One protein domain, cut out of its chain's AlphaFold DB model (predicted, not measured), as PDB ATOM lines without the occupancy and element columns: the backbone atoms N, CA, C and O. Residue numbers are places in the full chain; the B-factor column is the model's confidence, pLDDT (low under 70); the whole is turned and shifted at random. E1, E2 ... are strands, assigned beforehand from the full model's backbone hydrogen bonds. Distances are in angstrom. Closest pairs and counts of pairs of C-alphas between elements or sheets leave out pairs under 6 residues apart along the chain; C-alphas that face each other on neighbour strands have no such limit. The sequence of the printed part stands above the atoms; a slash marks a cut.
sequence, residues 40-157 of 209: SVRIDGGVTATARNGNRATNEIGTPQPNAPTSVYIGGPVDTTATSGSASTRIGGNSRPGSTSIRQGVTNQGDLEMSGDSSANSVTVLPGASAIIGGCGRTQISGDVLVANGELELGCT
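Overview. This is residues 40 to 157 of the 209 residues of an uncharacterized protein of Azospirillum oleiclasticum (UniProt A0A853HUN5). The chain is wound in stacked turns, a three-sided solenoid of parallel strands. One wall is the sheet E3 E6 E8 E10 E13; the other two belong to one branched sheet, with E1, E4 and E11 on one wall, E2, E5 and E12 on the next, and the long strands E7 and E9 bending round the corner between them. The printed part has 118 residues with no named helix and 13 named strands, E1 to E13 along the chain; the class is all strand. It is compact, with a radius of gyration of the C-alphas of 13.2 A and spans of 37 by 28 by 25 A.

Arrangement. In the branched sheet, E7, residues 98 to 108, bends by 96 degrees at residue 104, and E9, residues 117 to 125, bends by 87 degrees at residue 121. They are parallel neighbours, with N 102 and O 119 within hydrogen-bond range at 2.8 A. On the other side of E7 from E9 lie E4, residues 70 to 74, and E5, residues 78 to 82, with N 101 and O 72 at 2.8 A and N 107 and O 78 at 2.8 A. On the other side of E9 from E7 lie E11, residues 139 to 141, and E12, residues 145 to 147, with N 140 and O 118 at 2.8 A and N 146 and O 123 at 2.9 A. Edge strand E1, residues 40 to 43, is parallel to E4, with N 43 and O 73 at 2.8 A; edge strand E2, residues 47 to 51, is parallel to E5, with N 79 and O 47 at 2.8 A. This sheet is twisted. The second sheet runs E3, residues 57 to 61, E6, residues 87 to 91, E8, residues 111 to 115, E10, residues 131 to 135, and E13, residues 152 to 154, all parallel; its pairs include N 61 and O 90, N 113 and O 89, N 132 and O 112, and N 153 and O 131, each at 2.8 A. The sheets form a sandwich, two sheets face to face, 8.5 A centre to centre over the parts that face each other. The closest C-alphas of E2 and E3, Ala 51 and Ala 57, are 4.9 A apart.

Along the chain. E1 begins at C-alpha 40 (189.758, 146.166, 181.424). E7 is 22.5 A long from C-alpha 98 (193.252, 154.204, 184.379), and E9 is 20.1 A long. E13 ends at C-alpha 154 (200.147, 170.043, 175.194).

Size, cuts and confidence. The C-alphas farthest apart, Asn 53 and Thr 157, are 38.2 A apart. The printed part has no cut and no long link. Mean pLDDT of the printed part is 75.8; 40 residues are under 70, among them 133 to 157.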
ATOM      1  N   SER A  40     188.766 146.319 182.489       79.25
ATOM      2  CA  SER A  40     189.758 146.166 181.424       79.25
ATOM      3  C   SER A  40     189.061 145.868 180.104       79.25
ATOM      4  O   SER A  40     188.189 145.005 180.028       79.25
ATOM      5  N   VAL A  41     189.417 146.621 179.067       83.81
ATOM      6  CA  VAL A  41     188.867 146.487 177.720       83.81
ATOM      7  C   VAL A  41     190.017 146.207 176.771       83.81
ATOM      8  O   VAL A  41     191.002 146.943 176.734       83.81
ATOM      9  N   ARG A  42     189.887 145.143 175.982       88.81
ATOM     10  CA  ARG A  42     190.846 144.788 174.943       88.81
ATOM     11  C   ARG A  42     190.141 144.753 173.595       88.81
ATOM     12  O   ARG A  42     189.168 144.028 173.424       88.81
ATOM     13  N   ILE A  43     190.660 145.521 172.650       88.50
ATOM     14  CA  ILE A  43     190.219 145.575 171.261       88.50
ATOM     15  C   ILE A  43     191.430 145.183 170.420       88.50
ATOM     16  O   ILE A  43     192.382 145.944 170.326       88.50
ATOM     17  N   ASP A  44     191.447 143.989 169.831       88.31
ATOM     18  CA  ASP A  44     192.593 143.570 169.005       88.31
ATOM     19  C   ASP A  44     192.619 144.275 167.630       88.31
ATOM     20  O   ASP A  44     193.672 144.374 167.003       88.31
ATOM     21  N   GLY A  45     191.471 144.800 167.183       88.75
ATOM     22  CA  GLY A  45     191.310 145.580 165.952       88.75
ATOM     23  C   GLY A  45     191.395 147.100 166.149       88.75
ATOM     24  O   GLY A  45     191.821 147.588 167.195       88.75
ATOM     25  N   GLY A  46     191.005 147.847 165.113       89.00
ATOM     26  CA  GLY A  46     190.898 149.309 165.160       89.00
ATOM     27  C   GLY A  46     189.536 149.791 165.658       89.00
ATOM     28  O   GLY A  46     188.560 149.040 165.657       89.00
ATOM     29  N   VAL A  47     189.476 151.058 166.064       91.06
ATOM     30  CA  VAL A  47     188.237 151.758 166.422       91.06
ATOM     31  C   VAL A  47     187.978 152.820 165.366       91.06
ATOM     32  O   VAL A  47     188.815 153.690 165.148       91.06
ATOM     33  N   THR A  48     186.822 152.766 164.709       92.69
ATOM     34  CA  THR A  48     186.494 153.701 163.628       92.69
ATOM     35  C   THR A  48     185.122 154.317 163.846       92.69
ATOM     36  O   THR A  48     184.130 153.601 163.972       92.69
ATOM     37  N   ALA A  49     185.057 155.647 163.825       90.31
ATOM     38  CA  ALA A  49     183.810 156.400 163.792       90.31
ATOM     39  C   ALA A  49     183.744 157.215 162.501       90.31
ATOM     40  O   ALA A  49     184.646 157.995 162.193       90.31
ATOM     41  N   THR A  50     182.654 157.053 161.750       89.06
ATOM     42  CA  THR A  50     182.433 157.773 160.492       89.06
ATOM     43  C   THR A  50     181.049 158.398 160.471       89.06
ATOM     44  O   THR A  50     180.047 157.709 160.643       89.06
ATOM     45  N   ALA A  51     180.991 159.696 160.190       88.25
ATOM     46  CA  ALA A  51     179.751 160.430 159.981       88.25
ATOM     47  C   ALA A  51     179.714 161.074 158.590       88.25
ATOM     48  O   ALA A  51     180.741 161.393 157.991       88.25
ATOM     49  N   ARG A  52     178.503 161.251 158.056       87.38
ATOM     50  CA  ARG A  52     178.233 161.894 156.761       87.38
ATOM     51  C   ARG A  52     177.011 162.794 156.876       87.38
ATOM     52  O   ARG A  52     176.198 162.589 157.774       87.38
ATOM     53  N   ASN A  53     176.833 163.704 155.921       86.06
ATOM     54  CA  ASN A  53     175.634 164.538 155.777       86.06
ATOM     55  C   ASN A  53     175.409 165.490 156.965       86.06
ATOM     56  O   ASN A  53     174.303 165.558 157.493       86.06
ATOM     57  N   GLY A  54     176.453 166.191 157.416       81.62
ATOM     58  CA  GLY A  54     176.330 167.134 158.538       81.62
ATOM     59  C   GLY A  54     176.298 166.497 159.927       81.62
ATOM     60  O   GLY A  54     176.204 167.211 160.920       81.62
ATOM     61  N   ASN A  55     176.393 165.168 160.019       87.25
ATOM     62  CA  ASN A  55     176.360 164.454 161.293       87.25
ATOM     63  C   ASN A  55     177.712 164.468 162.015       87.25
ATOM     64  O   ASN A  55     178.763 164.709 161.416       87.25
ATOM     65  N   ARG A  56     177.676 164.143 163.309       88.69
ATOM     66  CA  ARG A  56     178.851 164.084 164.178       88.69
ATOM     67  C   ARG A  56     179.404 162.662 164.303       88.69
ATOM     68  O   ARG A  56     178.652 161.742 164.612       88.69
ATOM     69  N   ALA A  57     180.713 162.494 164.119       91.19
ATOM     70  CA  ALA A  57     181.451 161.276 164.457       91.19
ATOM     71  C   ALA A  57     182.152 161.469 165.803       91.19
ATOM     72  O   ALA A  57     182.808 162.487 166.017       91.19
ATOM     73  N   THR A  58     182.000 160.534 166.740       90.25
ATOM     74  CA  THR A  58     182.664 160.630 168.048       90.25
ATOM     75  C   THR A  58     183.232 159.287 168.473       90.25
ATOM     76  O   THR A  58     182.510 158.295 168.466       90.25
ATOM     77  N   ASN A  59     184.506 159.284 168.861       91.06
ATOM     78  CA  ASN A  59     185.144 158.185 169.574       91.06
ATOM     79  C   ASN A  59     185.451 158.646 170.999       91.06
ATOM     80  O   ASN A  59     186.130 159.653 171.188       91.06
ATOM     81  N   GLU A  60     184.956 157.916 171.994       88.81
ATOM     82  CA  GLU A  60     185.257 158.151 173.404       88.81
ATOM     83  C   GLU A  60     185.806 156.855 174.000       88.81
ATOM     84  O   GLU A  60     185.124 155.832 174.038       88.81
ATOM     85  N   ILE A  61     187.082 156.878 174.371       87.06
ATOM     86  CA  ILE A  61     187.863 155.685 174.687       87.06
ATOM     87  C   ILE A  61     188.496 155.877 176.053       87.06
ATOM     88  O   ILE A  61     189.235 156.832 176.267       87.06
ATOM     89  N   GLY A  62     188.254 154.938 176.966       77.75
ATOM     90  CA  GLY A  62     188.935 154.925 178.259       77.75
ATOM     91  C   GLY A  62     188.622 156.135 179.138       77.75
ATOM     92  O   GLY A  62     189.444 156.477 179.985       77.75
ATOM     93  N   THR A  63     187.462 156.777 178.961       70.75
ATOM     94  CA  THR A  63     187.010 157.826 179.875       70.75
ATOM     95  C   THR A  63     186.686 157.198 181.239       70.75
ATOM     96  O   THR A  63     185.826 156.317 181.337       70.75
ATOM     97  N   PRO A  64     187.420 157.562 182.306       63.03
ATOM     98  CA  PRO A  64     187.258 156.957 183.615       63.03
ATOM     99  C   PRO A  64     185.930 157.404 184.222       63.03
ATOM    100  O   PRO A  64     185.605 158.594 184.248       63.03
ATOM    101  N   GLN A  65     185.170 156.447 184.753       60.66
ATOM    102  CA  GLN A  65     184.058 156.763 185.641       60.66
ATOM    103  C   GLN A  65     184.606 157.127 187.029       60.66
ATOM    104  O   GLN A  65     185.666 156.625 187.422       60.66
ATOM    105  N   PRO A  66     183.904 157.972 187.807       55.62
ATOM    106  CA  PRO A  66     184.286 158.235 189.188       55.62
ATOM    107  C   PRO A  66     184.402 156.909 189.950       55.62
ATOM    108  O   PRO A  66     183.424 156.175 190.067       55.62
ATOM    109  N   ASN A  67     185.596 156.618 190.472       59.16
ATOM    110  CA  ASN A  67     185.917 155.439 191.293       59.16
ATOM    111  C   ASN A  67     185.993 154.080 190.572       59.16
ATOM    112  O   ASN A  67     186.073 153.059 191.249       59.16
ATOM    113  N   ALA A  68     186.025 154.038 189.237       66.12
ATOM    114  CA  ALA A  68     186.238 152.792 188.498       66.12
ATOM    115  C   ALA A  68     187.433 152.937 187.550       66.12
ATOM    116  O   ALA A  68     187.286 153.504 186.462       66.12
ATOM    117  N   PRO A  69     188.630 152.471 187.945       70.94
ATOM    118  CA  PRO A  69     189.764 152.463 187.045       70.94
ATOM    119  C   PRO A  69     189.500 151.662 185.773       70.94
ATOM    120  O   PRO A  69     189.208 150.464 185.826       70.94
ATOM    121  N   THR A  70     189.663 152.321 184.626       76.38
ATOM    122  CA  THR A  70     189.476 151.718 183.303       76.38
ATOM    123  C   THR A  70     190.815 151.613 182.588       76.38
ATOM    124  O   THR A  70     191.499 152.614 182.383       76.38
ATOM    125  N   SER A  71     191.193 150.399 182.193       83.19
ATOM    126  CA  SER A  71     192.351 150.146 181.335       83.19
ATOM    127  C   SER A  71     191.892 149.693 179.955       83.19
ATOM    128  O   SER A  71     191.172 148.705 179.843       83.19
ATOM    129  N   VAL A  72     192.303 150.391 178.901       87.06
ATOM    130  CA  VAL A  72     191.924 150.081 177.520       87.06
ATOM    131  C   VAL A  72     193.161 149.763 176.693       87.06
ATOM    132  O   VAL A  72     194.138 150.506 176.707       87.06
ATOM    133  N   TYR A  73     193.109 148.672 175.938       87.31
ATOM    134  CA  TYR A  73     194.105 148.318 174.933       87.31
ATOM    135  C   TYR A  73     193.456 148.237 173.553       87.31
ATOM    136  O   TYR A  73     192.459 147.534 173.391       87.31
ATOM    137  N   ILE A  74     194.048 148.901 172.562       89.81
ATOM    138  CA  ILE A  74     193.629 148.886 171.158       89.81
ATOM    139  C   ILE A  74     194.813 148.437 170.295       89.81
ATOM    140  O   ILE A  74     195.861 149.083 170.268       89.81
ATOM    141  N   GLY A  75     194.661 147.315 169.596       87.06
ATOM    142  CA  GLY A  75     195.681 146.732 168.722       87.06
ATOM    143  C   GLY A  75     195.770 147.392 167.343       87.06
ATOM    144  O   GLY A  75     196.832 147.357 166.714       87.06
ATOM    145  N   GLY A  76     194.675 147.999 166.879       88.75
ATOM    146  CA  GLY A  76     194.565 148.701 165.600       88.75
ATOM    147  C   GLY A  76     194.614 150.232 165.702       88.75
ATOM    148  O   GLY A  76     194.883 150.773 166.777       88.75
ATOM    149  N   PRO A  77     194.385 150.936 164.578       89.38
ATOM    150  CA  PRO A  77     194.304 152.393 164.559       89.38
ATOM    151  C   PRO A  77     192.996 152.894 165.180       89.38
ATOM    152  O   PRO A  77     192.001 152.165 165.242       89.38
ATOM    153  N   VAL A  78     192.999 154.149 165.624       91.56
ATOM    154  CA  VAL A  78     191.787 154.878 166.017       91.56
ATOM    155  C   VAL A  78     191.523 155.964 164.987       91.56
ATOM    156  O   VAL A  78     192.294 156.914 164.901       91.56
ATOM    157  N   ASP A  79     190.432 155.841 164.235       90.69
ATOM    158  CA  ASP A  79     190.091 156.746 163.139       90.69
ATOM    159  C   ASP A  79     188.722 157.399 163.362       90.69
ATOM    160  O   ASP A  79     187.698 156.721 163.481       90.69
ATOM    161  N   THR A  80     188.674 158.729 163.359       89.50
ATOM    162  CA  THR A  80     187.417 159.482 163.468       89.50
ATOM    163  C   THR A  80     187.291 160.446 162.300       89.50
ATOM    164  O   THR A  80     188.091 161.368 162.138       89.50
ATOM    165  N   THR A  81     186.271 160.232 161.475       87.56
ATOM    166  CA  THR A  81     186.064 160.952 160.215       87.56
ATOM    167  C   THR A  81     184.638 161.484 160.114       87.56
ATOM    168  O   THR A  81     183.674 160.790 160.434       87.56
ATOM    169  N   ALA A  82     184.472 162.720 159.649       85.75
ATOM    170  CA  ALA A  82     183.157 163.306 159.408       85.75
ATOM    171  C   ALA A  82     183.161 164.065 158.082       85.75
ATOM    172  O   ALA A  82     183.906 165.020 157.892       85.75
ATOM    173  N   THR A  83     182.310 163.649 157.143       83.56
ATOM    174  CA  THR A  83     182.091 164.388 155.894       83.56
ATOM    175  C   THR A  83     180.975 165.401 156.107       83.56
ATOM    176  O   THR A  83     179.861 165.006 156.455       83.56
ATOM    177  N   SER A  84     181.291 166.683 155.889       78.94
ATOM    178  CA  SER A  84     180.400 167.845 156.054       78.94
ATOM    179  C   SER A  84     179.829 168.083 157.461       78.94
ATOM    180  O   SER A  84     178.947 168.924 157.604       78.94
ATOM    181  N   GLY A  85     180.338 167.390 158.485       81.31
ATOM    182  CA  GLY A  85     179.964 167.544 159.898       81.31
ATOM    183  C   GLY A  85     181.188 167.619 160.816       81.31
ATOM    184  O   GLY A  85     182.279 167.938 160.351       81.31
ATOM    185  N   SER A  86     181.025 167.326 162.110       84.38
ATOM    186  CA  SER A  86     182.118 167.390 163.096       84.38
ATOM    187  C   SER A  86     182.636 166.010 163.501       84.38
ATOM    188  O   SER A  86     181.879 165.050 163.637       84.38
ATOM    189  N   ALA A  87     183.943 165.909 163.712       87.50
ATOM    190  CA  ALA A  87     184.598 164.737 164.278       87.50
ATOM    191  C   ALA A  87     185.177 165.107 165.647       87.50
ATOM    192  O   ALA A  87     185.682 166.212 165.825       87.50
ATOM    193  N   SER A  88     185.095 164.208 166.626       88.75
ATOM    194  CA  SER A  88     185.784 164.399 167.904       88.75
ATOM    195  C   SER A  88     186.274 163.080 168.476       88.75
ATOM    196  O   SER A  88     185.526 162.103 168.500       88.75
ATOM    197  N   THR A  89     187.500 163.062 168.978       88.50
ATOM    198  CA  THR A  89     188.093 161.885 169.616       88.50
ATOM    199  C   THR A  89     188.538 162.256 171.018       88.50
ATOM    200  O   THR A  89     189.294 163.208 171.177       88.50
ATOM    201  N   ARG A  90     188.094 161.503 172.026       87.50
ATOM    202  CA  ARG A  90     188.563 161.618 173.408       87.50
ATOM    203  C   ARG A  90     189.171 160.297 173.856       87.50
ATOM    204  O   ARG A  90     188.518 159.259 173.768       87.50
ATOM    205  N   ILE A  91     190.411 160.349 174.324       86.38
ATOM    206  CA  ILE A  91     191.189 159.195 174.771       86.38
ATOM    207  C   ILE A  91     191.652 159.435 176.207       86.38
ATOM    208  O   ILE A  91     192.316 160.430 176.496       86.38
ATOM    209  N   GLY A  92     191.331 158.488 177.086       77.75
ATOM    210  CA  GLY A  92     191.602 158.572 178.513       77.75
ATOM    211  C   GLY A  92     190.682 159.562 179.228       77.75
ATOM    212  O   GLY A  92     189.656 159.998 178.705       77.75
ATOM    213  N   GLY A  93     191.054 159.929 180.452       68.25
ATOM    214  CA  GLY A  93     190.426 161.052 181.133       68.25
ATOM    215  C   GLY A  93     191.225 161.572 182.314       68.25
ATOM    216  O   GLY A  93     192.209 160.982 182.752       68.25
ATOM    217  N   ASN A  94     190.761 162.709 182.830       56.97
ATOM    218  CA  ASN A  94     191.496 163.569 183.762       56.97
ATOM    219  C   ASN A  94     191.588 163.031 185.205       56.97
ATOM    220  O   ASN A  94     192.153 163.697 186.074       56.97
ATOM    221  N   SER A  95     191.045 161.841 185.474       52.81
ATOM    222  CA  SER A  95     190.907 161.265 186.813       52.81
ATOM    223  C   SER A  95     191.641 159.923 186.885       52.81
ATOM    224  O   SER A  95     191.222 158.951 186.264       52.81
ATOM    225  N   ARG A  96     192.738 159.857 187.649       57.59
ATOM    226  CA  ARG A  96     193.431 158.594 187.982       57.59
ATOM    227  C   ARG A  96     192.514 157.682 188.825       57.59
ATOM    228  O   ARG A  96     191.746 158.233 189.614       57.59
ATOM    229  N   PRO A  97     192.640 156.335 188.769       58.25
ATOM    230  CA  PRO A  97     193.603 155.517 188.012       58.25
ATOM    231  C   PRO A  97     192.993 154.944 186.717       58.25
ATOM    232  O   PRO A  97     191.835 154.575 186.708       58.25
ATOM    233  N   GLY A  98     193.738 154.821 185.623       65.81
ATOM    234  CA  GLY A  98     193.252 154.204 184.379       65.81
ATOM    235  C   GLY A  98     194.200 154.502 183.224       65.81
ATOM    236  O   GLY A  98     194.755 155.598 183.180       65.81
ATOM    237  N   SER A  99     194.430 153.535 182.330       79.06
ATOM    238  CA  SER A  99     195.415 153.674 181.250       79.06
ATOM    239  C   SER A  99     194.860 153.289 179.887       79.06
ATOM    240  O   SER A  99     194.215 152.249 179.769       79.06
ATOM    241  N   THR A 100     195.177 154.049 178.841       84.88
ATOM    242  CA  THR A 100     194.789 153.709 177.464       84.88
ATOM    243  C   THR A 100     196.016 153.490 176.593       84.88
ATOM    244  O   THR A 100     196.864 154.363 176.482       84.88
ATOM    245  N   SER A 101     196.121 152.339 175.937       85.50
ATOM    246  CA  SER A 101     197.220 152.037 175.022       85.50
ATOM    247  C   SER A 101     196.699 151.721 173.628       85.50
ATOM    248  O   SER A 101     195.906 150.801 173.447       85.50
ATOM    249  N   ILE A 102     197.160 152.486 172.644       88.38
ATOM    250  CA  ILE A 102     196.848 152.339 171.226       88.38
ATOM    251  C   ILE A 102     198.142 151.925 170.532       88.38
ATOM    252  O   ILE A 102     199.114 152.674 170.483       88.38
ATOM    253  N   ARG A 103     198.175 150.697 170.017       87.44
ATOM    254  CA  ARG A 103     199.382 150.116 169.418       87.44
ATOM    255  C   ARG A 103     199.774 150.806 168.109       87.44
ATOM    256  O   ARG A 103     200.952 150.817 167.766       87.44
ATOM    257  N   GLN A 104     198.799 151.315 167.360       88.38
ATOM    258  CA  GLN A 104     199.024 152.026 166.101       88.38
ATOM    259  C   GLN A 104     198.810 153.536 166.287       88.38
ATOM    260  O   GLN A 104     199.123 154.078 167.345       88.38
ATOM    261  N   GLY A 105     198.348 154.228 165.247       85.00
ATOM    262  CA  GLY A 105     198.126 155.667 165.266       85.00
ATOM    263  C   GLY A 105     196.698 156.071 165.621       85.00
ATOM    264  O   GLY A 105     195.765 155.266 165.555       85.00
ATOM    265  N   VAL A 106     196.548 157.348 165.955       86.00
ATOM    266  CA  VAL A 106     195.265 158.046 166.059       86.00
ATOM    267  C   VAL A 106     195.151 159.016 164.891       86.00
ATOM    268  O   VAL A 106     195.992 159.904 164.761       86.00
ATOM    269  N   THR A 107     194.108 158.884 164.077       87.38
ATOM    270  CA  THR A 107     193.782 159.819 162.996       87.38
ATOM    271  C   THR A 107     192.447 160.491 163.283       87.38
ATOM    272  O   THR A 107     191.422 159.827 163.444       87.38
ATOM    273  N   ASN A 108     192.420 161.821 163.307       85.50
ATOM    274  CA  ASN A 108     191.205 162.573 163.602       85.50
ATOM    275  C   ASN A 108     190.978 163.704 162.590       85.50
ATOM    276  O   ASN A 108     191.889 164.471 162.290       85.50
ATOM    277  N   GLN A 109     189.749 163.825 162.081       84.56
ATOM    278  CA  GLN A 109     189.332 164.926 161.194       84.56
ATOM    279  C   GLN A 109     188.684 166.104 161.938       84.56
ATOM    280  O   GLN A 109     187.986 166.911 161.332       84.56
ATOM    281  N   GLY A 110     188.852 166.162 163.253       80.94
ATOM    282  CA  GLY A 110     188.274 167.177 164.126       80.94
ATOM    283  C   GLY A 110     189.004 167.203 165.465       80.94
ATOM    284  O   GLY A 110     190.164 166.794 165.528       80.94
ATOM    285  N   ASP A 111     188.350 167.665 166.528       82.69
ATOM    286  CA  ASP A 111     189.024 167.919 167.806       82.69
ATOM    287  C   ASP A 111     189.486 166.626 168.479       82.69
ATOM    288  O   ASP A 111     188.703 165.681 168.650       82.69
ATOM    289  N   LEU A 112     190.768 166.564 168.835       83.00
ATOM    290  CA  LEU A 112     191.373 165.452 169.562       83.00
ATOM    291  C   LEU A 112     191.690 165.876 170.994       83.00
ATOM    292  O   LEU A 112     192.390 166.856 171.199       83.00
ATOM    293  N   GLU A 113     191.264 165.086 171.972       85.19
ATOM    294  CA  GLU A 113     191.695 165.191 173.363       85.19
ATOM    295  C   GLU A 113     192.306 163.853 173.793       85.19
ATOM    296  O   GLU A 113     191.638 162.819 173.769       85.19
ATOM    297  N   MET A 114     193.574 163.858 174.193       80.50
ATOM    298  CA  MET A 114     194.259 162.705 174.768       80.50
ATOM    299  C   MET A 114     194.834 163.083 176.133       80.50
ATOM    300  O   MET A 114     195.671 163.980 176.248       80.50
ATOM    301  N   SER A 115     194.359 162.411 177.179       79.31
ATOM    302  CA  SER A 115     194.671 162.717 178.578       79.31
ATOM    303  C   SER A 115     194.879 161.449 179.409       79.31
ATOM    304  O   SER A 115     194.711 160.326 178.925       79.31
ATOM    305  N   GLY A 116     195.276 161.615 180.671       74.69
ATOM    306  CA  GLY A 116     195.517 160.496 181.578       74.69
ATOM    307  C   GLY A 116     196.789 159.716 181.227       74.69
ATOM    308  O   GLY A 116     197.695 160.232 180.566       74.69
ATOM    309  N   ASP A 117     196.875 158.473 181.705       77.69
ATOM    310  CA  ASP A 117     197.987 157.571 181.386       77.69
ATOM    311  C   ASP A 117     197.743 156.911 180.017       77.69
ATOM    312  O   ASP A 117     197.261 155.782 179.921       77.69
ATOM    313  N   SER A 118     198.027 157.647 178.942       81.06
ATOM    314  CA  SER A 118     197.700 157.258 177.565       81.06
ATOM    315  C   SER A 118     198.943 157.060 176.691       81.06
ATOM    316  O   SER A 118     199.914 157.801 176.798       81.06
ATOM    317  N   SER A 119     198.934 156.086 175.782       81.62
ATOM    318  CA  SER A 119     200.023 155.875 174.819       81.62
ATOM    319  C   SER A 119     199.507 155.620 173.407       81.62
ATOM    320  O   SER A 119     198.589 154.816 173.251       81.62
ATOM    321  N   ALA A 120     200.141 156.203 172.391       79.94
ATOM    322  CA  ALA A 120     199.868 155.929 170.977       79.94
ATOM    323  C   ALA A 120     201.171 155.837 170.165       79.94
ATOM    324  O   ALA A 120     202.183 156.423 170.550       79.94
ATOM    325  N   ASN A 121     201.168 155.137 169.026       70.31
ATOM    326  CA  ASN A 121     202.350 155.105 168.162       70.31
ATOM    327  C   ASN A 121     202.516 156.384 167.340       70.31
ATOM    328  O   ASN A 121     203.630 156.828 167.118       70.31
ATOM    329  N   SER A 122     201.425 156.991 166.890       70.69
ATOM    330  CA  SER A 122     201.450 158.271 166.181       70.69
ATOM    331  C   SER A 122     200.126 158.996 166.364       70.69
ATOM    332  O   SER A 122     199.112 158.382 166.704       70.69
ATOM    333  N   VAL A 123     200.128 160.306 166.144       77.25
ATOM    334  CA  VAL A 123     198.911 161.118 166.167       77.25
ATOM    335  C   VAL A 123     198.877 162.005 164.933       77.25
ATOM    336  O   VAL A 123     199.838 162.693 164.612       77.25
ATOM    337  N   THR A 124     197.756 161.986 164.222       78.25
ATOM    338  CA  THR A 124     197.500 162.825 163.055       78.25
ATOM    339  C   THR A 124     196.145 163.502 163.199       78.25
ATOM    340  O   THR A 124     195.108 162.846 163.268       78.25
ATOM    341  N   VAL A 125     196.154 164.829 163.213       77.25
ATOM    342  CA  VAL A 125     194.965 165.677 163.212       77.25
ATOM    343  C   VAL A 125     194.947 166.461 161.901       77.25
ATOM    344  O   VAL A 125     195.914 167.144 161.552       77.25
ATOM    345  N   LEU A 126     193.880 166.272 161.122       76.62
ATOM    346  CA  LEU A 126     193.744 166.851 159.782       76.62
ATOM    347  C   LEU A 126     193.478 168.372 159.818       76.62
ATOM    348  O   LEU A 126     193.090 168.896 160.860       76.62
ATOM    349  N   PRO A 127     193.651 169.081 158.678       64.31
ATOM    350  CA  PRO A 127     193.463 170.528 158.571       64.31
ATOM    351  C   PRO A 127     192.184 171.086 159.195       64.31
ATOM    352  O   PRO A 127     191.093 170.606 158.893       64.31
ATOM    353  N   GLY A 128     192.327 172.167 159.972       61.28
ATOM    354  CA  GLY A 128     191.203 172.921 160.541       61.28
ATOM    355  C   GLY A 128     190.668 172.384 161.872       61.28
ATOM    356  O   GLY A 128     189.562 172.749 162.260       61.28
ATOM    357  N   ALA A 129     191.431 171.531 162.553       71.31
ATOM    358  CA  ALA A 129     191.061 170.905 163.818       71.31
ATOM    359  C   ALA A 129     192.079 171.191 164.934       71.31
ATOM    360  O   ALA A 129     193.228 171.539 164.660       71.31
ATOM    361  N   SER A 130     191.657 171.036 166.191       67.06
ATOM    362  CA  SER A 130     192.513 171.225 167.368       67.06
ATOM    363  C   SER A 130     192.936 169.894 167.997       67.06
ATOM    364  O   SER A 130     192.238 168.882 167.889       67.06
ATOM    365  N   ALA A 131     194.097 169.876 168.650       65.12
ATOM    366  CA  ALA A 131     194.589 168.717 169.384       65.12
ATOM    367  C   ALA A 131     195.064 169.123 170.781       65.12
ATOM    368  O   ALA A 131     195.971 169.936 170.901       65.12
ATOM    369  N   ILE A 132     194.505 168.507 171.820       72.38
ATOM    370  CA  ILE A 132     194.953 168.611 173.209       72.38
ATOM    371  C   ILE A 132     195.565 167.267 173.601       72.38
ATOM    372  O   ILE A 132     194.859 166.263 173.686       72.38
ATOM    373  N   ILE A 133     196.874 167.214 173.838       67.12
ATOM    374  CA  ILE A 133     197.604 165.971 174.138       67.12
ATOM    375  C   ILE A 133     198.379 166.134 175.441       67.12
ATOM    376  O   ILE A 133     199.201 167.029 175.548       67.12
ATOM    377  N   GLY A 134     198.187 165.252 176.419       59.19
ATOM    378  CA  GLY A 134     198.912 165.314 177.696       59.19
ATOM    379  C   GLY A 134     198.089 165.782 178.890       59.19
ATOM    380  O   GLY A 134     198.653 166.005 179.960       59.19
ATOM    381  N   GLY A 135     196.761 165.903 178.759       61.09
ATOM    382  CA  GLY A 135     195.884 166.197 179.901       61.09
ATOM    383  C   GLY A 135     196.203 165.310 181.116       61.09
ATOM    384  O   GLY A 135     196.719 164.205 180.971       61.09
ATOM    385  N   CYS A 136     195.945 165.805 182.324       56.44
ATOM    386  CA  CYS A 136     196.621 165.378 183.554       56.44
ATOM    387  C   CYS A 136     196.814 163.857 183.716       56.44
ATOM    388  O   CYS A 136     195.893 163.120 184.056       56.44
ATOM    389  N   GLY A 137     198.058 163.412 183.490       60.91
ATOM    390  CA  GLY A 137     198.492 162.012 183.423       60.91
ATOM    391  C   GLY A 137     199.771 161.868 182.585       60.91
ATOM    392  O   GLY A 137     200.323 162.869 182.130       60.91
ATOM    393  N   ARG A 138     200.302 160.650 182.420       66.25
ATOM    394  CA  ARG A 138     201.449 160.395 181.534       66.25
ATOM    395  C   ARG A 138     200.952 160.047 180.134       66.25
ATOM    396  O   ARG A 138     200.582 158.906 179.884       66.25
ATOM    397  N   THR A 139     201.023 160.996 179.206       68.81
ATOM    398  CA  THR A 139     200.772 160.714 177.787       68.81
ATOM    399  C   THR A 139     202.082 160.487 177.028       68.81
ATOM    400  O   THR A 139     202.998 161.299 177.129       68.81
ATOM    401  N   GLN A 140     202.190 159.391 176.274       69.62
ATOM    402  CA  GLN A 140     203.372 159.044 175.478       69.62
ATOM    403  C   GLN A 140     203.002 158.806 174.014       69.62
ATOM    404  O   GLN A 140     202.120 158.007 173.709       69.62
ATOM    405  N   ILE A 141     203.725 159.443 173.095       66.69
ATOM    406  CA  ILE A 141     203.623 159.166 171.659       66.69
ATOM    407  C   ILE A 141     205.003 158.727 171.177       66.69
ATOM    408  O   ILE A 141     205.977 159.440 171.407       66.69
ATOM    409  N   SER A 142     205.114 157.527 170.600       54.38
ATOM    410  CA  SER A 142     206.417 156.969 170.191       54.38
ATOM    411  C   SER A 142     206.882 157.392 168.795       54.38
ATOM    412  O   SER A 142     208.055 157.217 168.479       54.38
ATOM    413  N   GLY A 143     205.987 157.934 167.977       47.94
ATOM    414  CA  GLY A 143     206.242 158.422 166.624       47.94
ATOM    415  C   GLY A 143     205.728 159.846 166.427       47.94
ATOM    416  O   GLY A 143     205.630 160.620 167.378       47.94
ATOM    417  N   ASP A 144     205.408 160.198 165.184       58.62
ATOM    418  CA  ASP A 144     205.132 161.588 164.818       58.62
ATOM    419  C   ASP A 144     203.775 162.097 165.330       58.62
ATOM    420  O   ASP A 144     202.771 161.374 165.354       58.62
ATOM    421  N   VAL A 145     203.754 163.386 165.687       56.84
ATOM    422  CA  VAL A 145     202.542 164.173 165.940       56.84
ATOM    423  C   VAL A 145     202.400 165.198 164.823       56.84
ATOM    424  O   VAL A 145     203.169 166.155 164.749       56.84
ATOM    425  N   LEU A 146     201.412 165.005 163.953       61.62
ATOM    426  CA  LEU A 146     201.084 165.930 162.873       61.62
ATOM    427  C   LEU A 146     199.744 166.605 163.167       61.62
ATOM    428  O   LEU A 146     198.710 165.947 163.149       61.62
ATOM    429  N   VAL A 147     199.757 167.919 163.383       62.78
ATOM    430  CA  VAL A 147     198.544 168.748 163.444       62.78
ATOM    431  C   VAL A 147     198.586 169.693 162.253       62.78
ATOM    432  O   VAL A 147     199.272 170.714 162.267       62.78
ATOM    433  N   ALA A 148     197.934 169.305 161.160       55.81
ATOM    434  CA  ALA A 148     197.961 170.097 159.940       55.81
ATOM    435  C   ALA A 148     197.066 171.332 160.114       55.81
ATOM    436  O   ALA A 148     195.910 171.182 160.486       55.81
ATOM    437  N   ASN A 149     197.573 172.539 159.833       51.44
ATOM    438  CA  ASN A 149     196.805 173.800 159.835       51.44
ATOM    439  C   ASN A 149     195.864 173.983 161.050       51.44
ATOM    440  O   ASN A 149     194.740 174.462 160.892       51.44
ATOM    441  N   GLY A 150     196.302 173.549 162.232       52.28
ATOM    442  CA  GLY A 150     195.521 173.511 163.464       52.28
ATOM    443  C   GLY A 150     196.382 173.827 164.684       52.28
ATOM    444  O   GLY A 150     197.596 173.995 164.564       52.28
ATOM    445  N   GLU A 151     195.758 173.918 165.855       50.31
ATOM    446  CA  GLU A 151     196.448 174.222 167.113       50.31
ATOM    447  C   GLU A 151     196.761 172.931 167.877       50.31
ATOM    448  O   GLU A 151     195.885 172.087 168.080       50.31
ATOM    449  N   LEU A 152     198.024 172.777 168.287       52.44
ATOM    450  CA  LEU A 152     198.460 171.735 169.211       52.44
ATOM    451  C   LEU A 152     198.638 172.353 170.596       52.44
ATOM    452  O   LEU A 152     199.557 173.141 170.819       52.44
ATOM    453  N   GLU A 153     197.799 171.937 171.530       59.09
ATOM    454  CA  GLU A 153     197.959 172.203 172.948       59.09
ATOM    455  C   GLU A 153     198.516 170.951 173.630       59.09
ATOM    456  O   GLU A 153     197.961 169.854 173.536       59.09
ATOM    457  N   LEU A 154     199.636 171.102 174.334       55.94
ATOM    458  CA  LEU A 154     200.147 170.043 175.194       55.94
ATOM    459  C   LEU A 154     199.577 170.234 176.603       55.94
ATOM    460  O   LEU A 154     199.949 171.162 177.319       55.94
ATOM    461  N   GLY A 155     198.647 169.361 176.987       52.94
ATOM    462  CA  GLY A 155     198.021 169.363 178.304       52.94
ATOM    463  C   GLY A 155     199.007 168.992 179.420       52.94
ATOM    464  O   GLY A 155     199.989 168.293 179.195       52.94
ATOM    465  N   CYS A 156     198.733 169.495 180.630       58.31
ATOM    466  CA  CYS A 156     199.453 169.267 181.895       58.31
ATOM    467  C   CYS A 156     200.989 169.151 181.786       58.31
ATOM    468  O   CYS A 156     201.595 168.184 182.250       58.31
ATOM    469  N   THR A 157     201.644 170.221 181.331       55.25
ATOM    470  CA  THR A 157     203.047 170.530 181.649       55.25
ATOM    471  C   THR A 157     203.190 170.838 183.147       55.25
ATOM    472  O   THR A 157     203.444 171.969 183.536       55.25
TER     473      THR A 157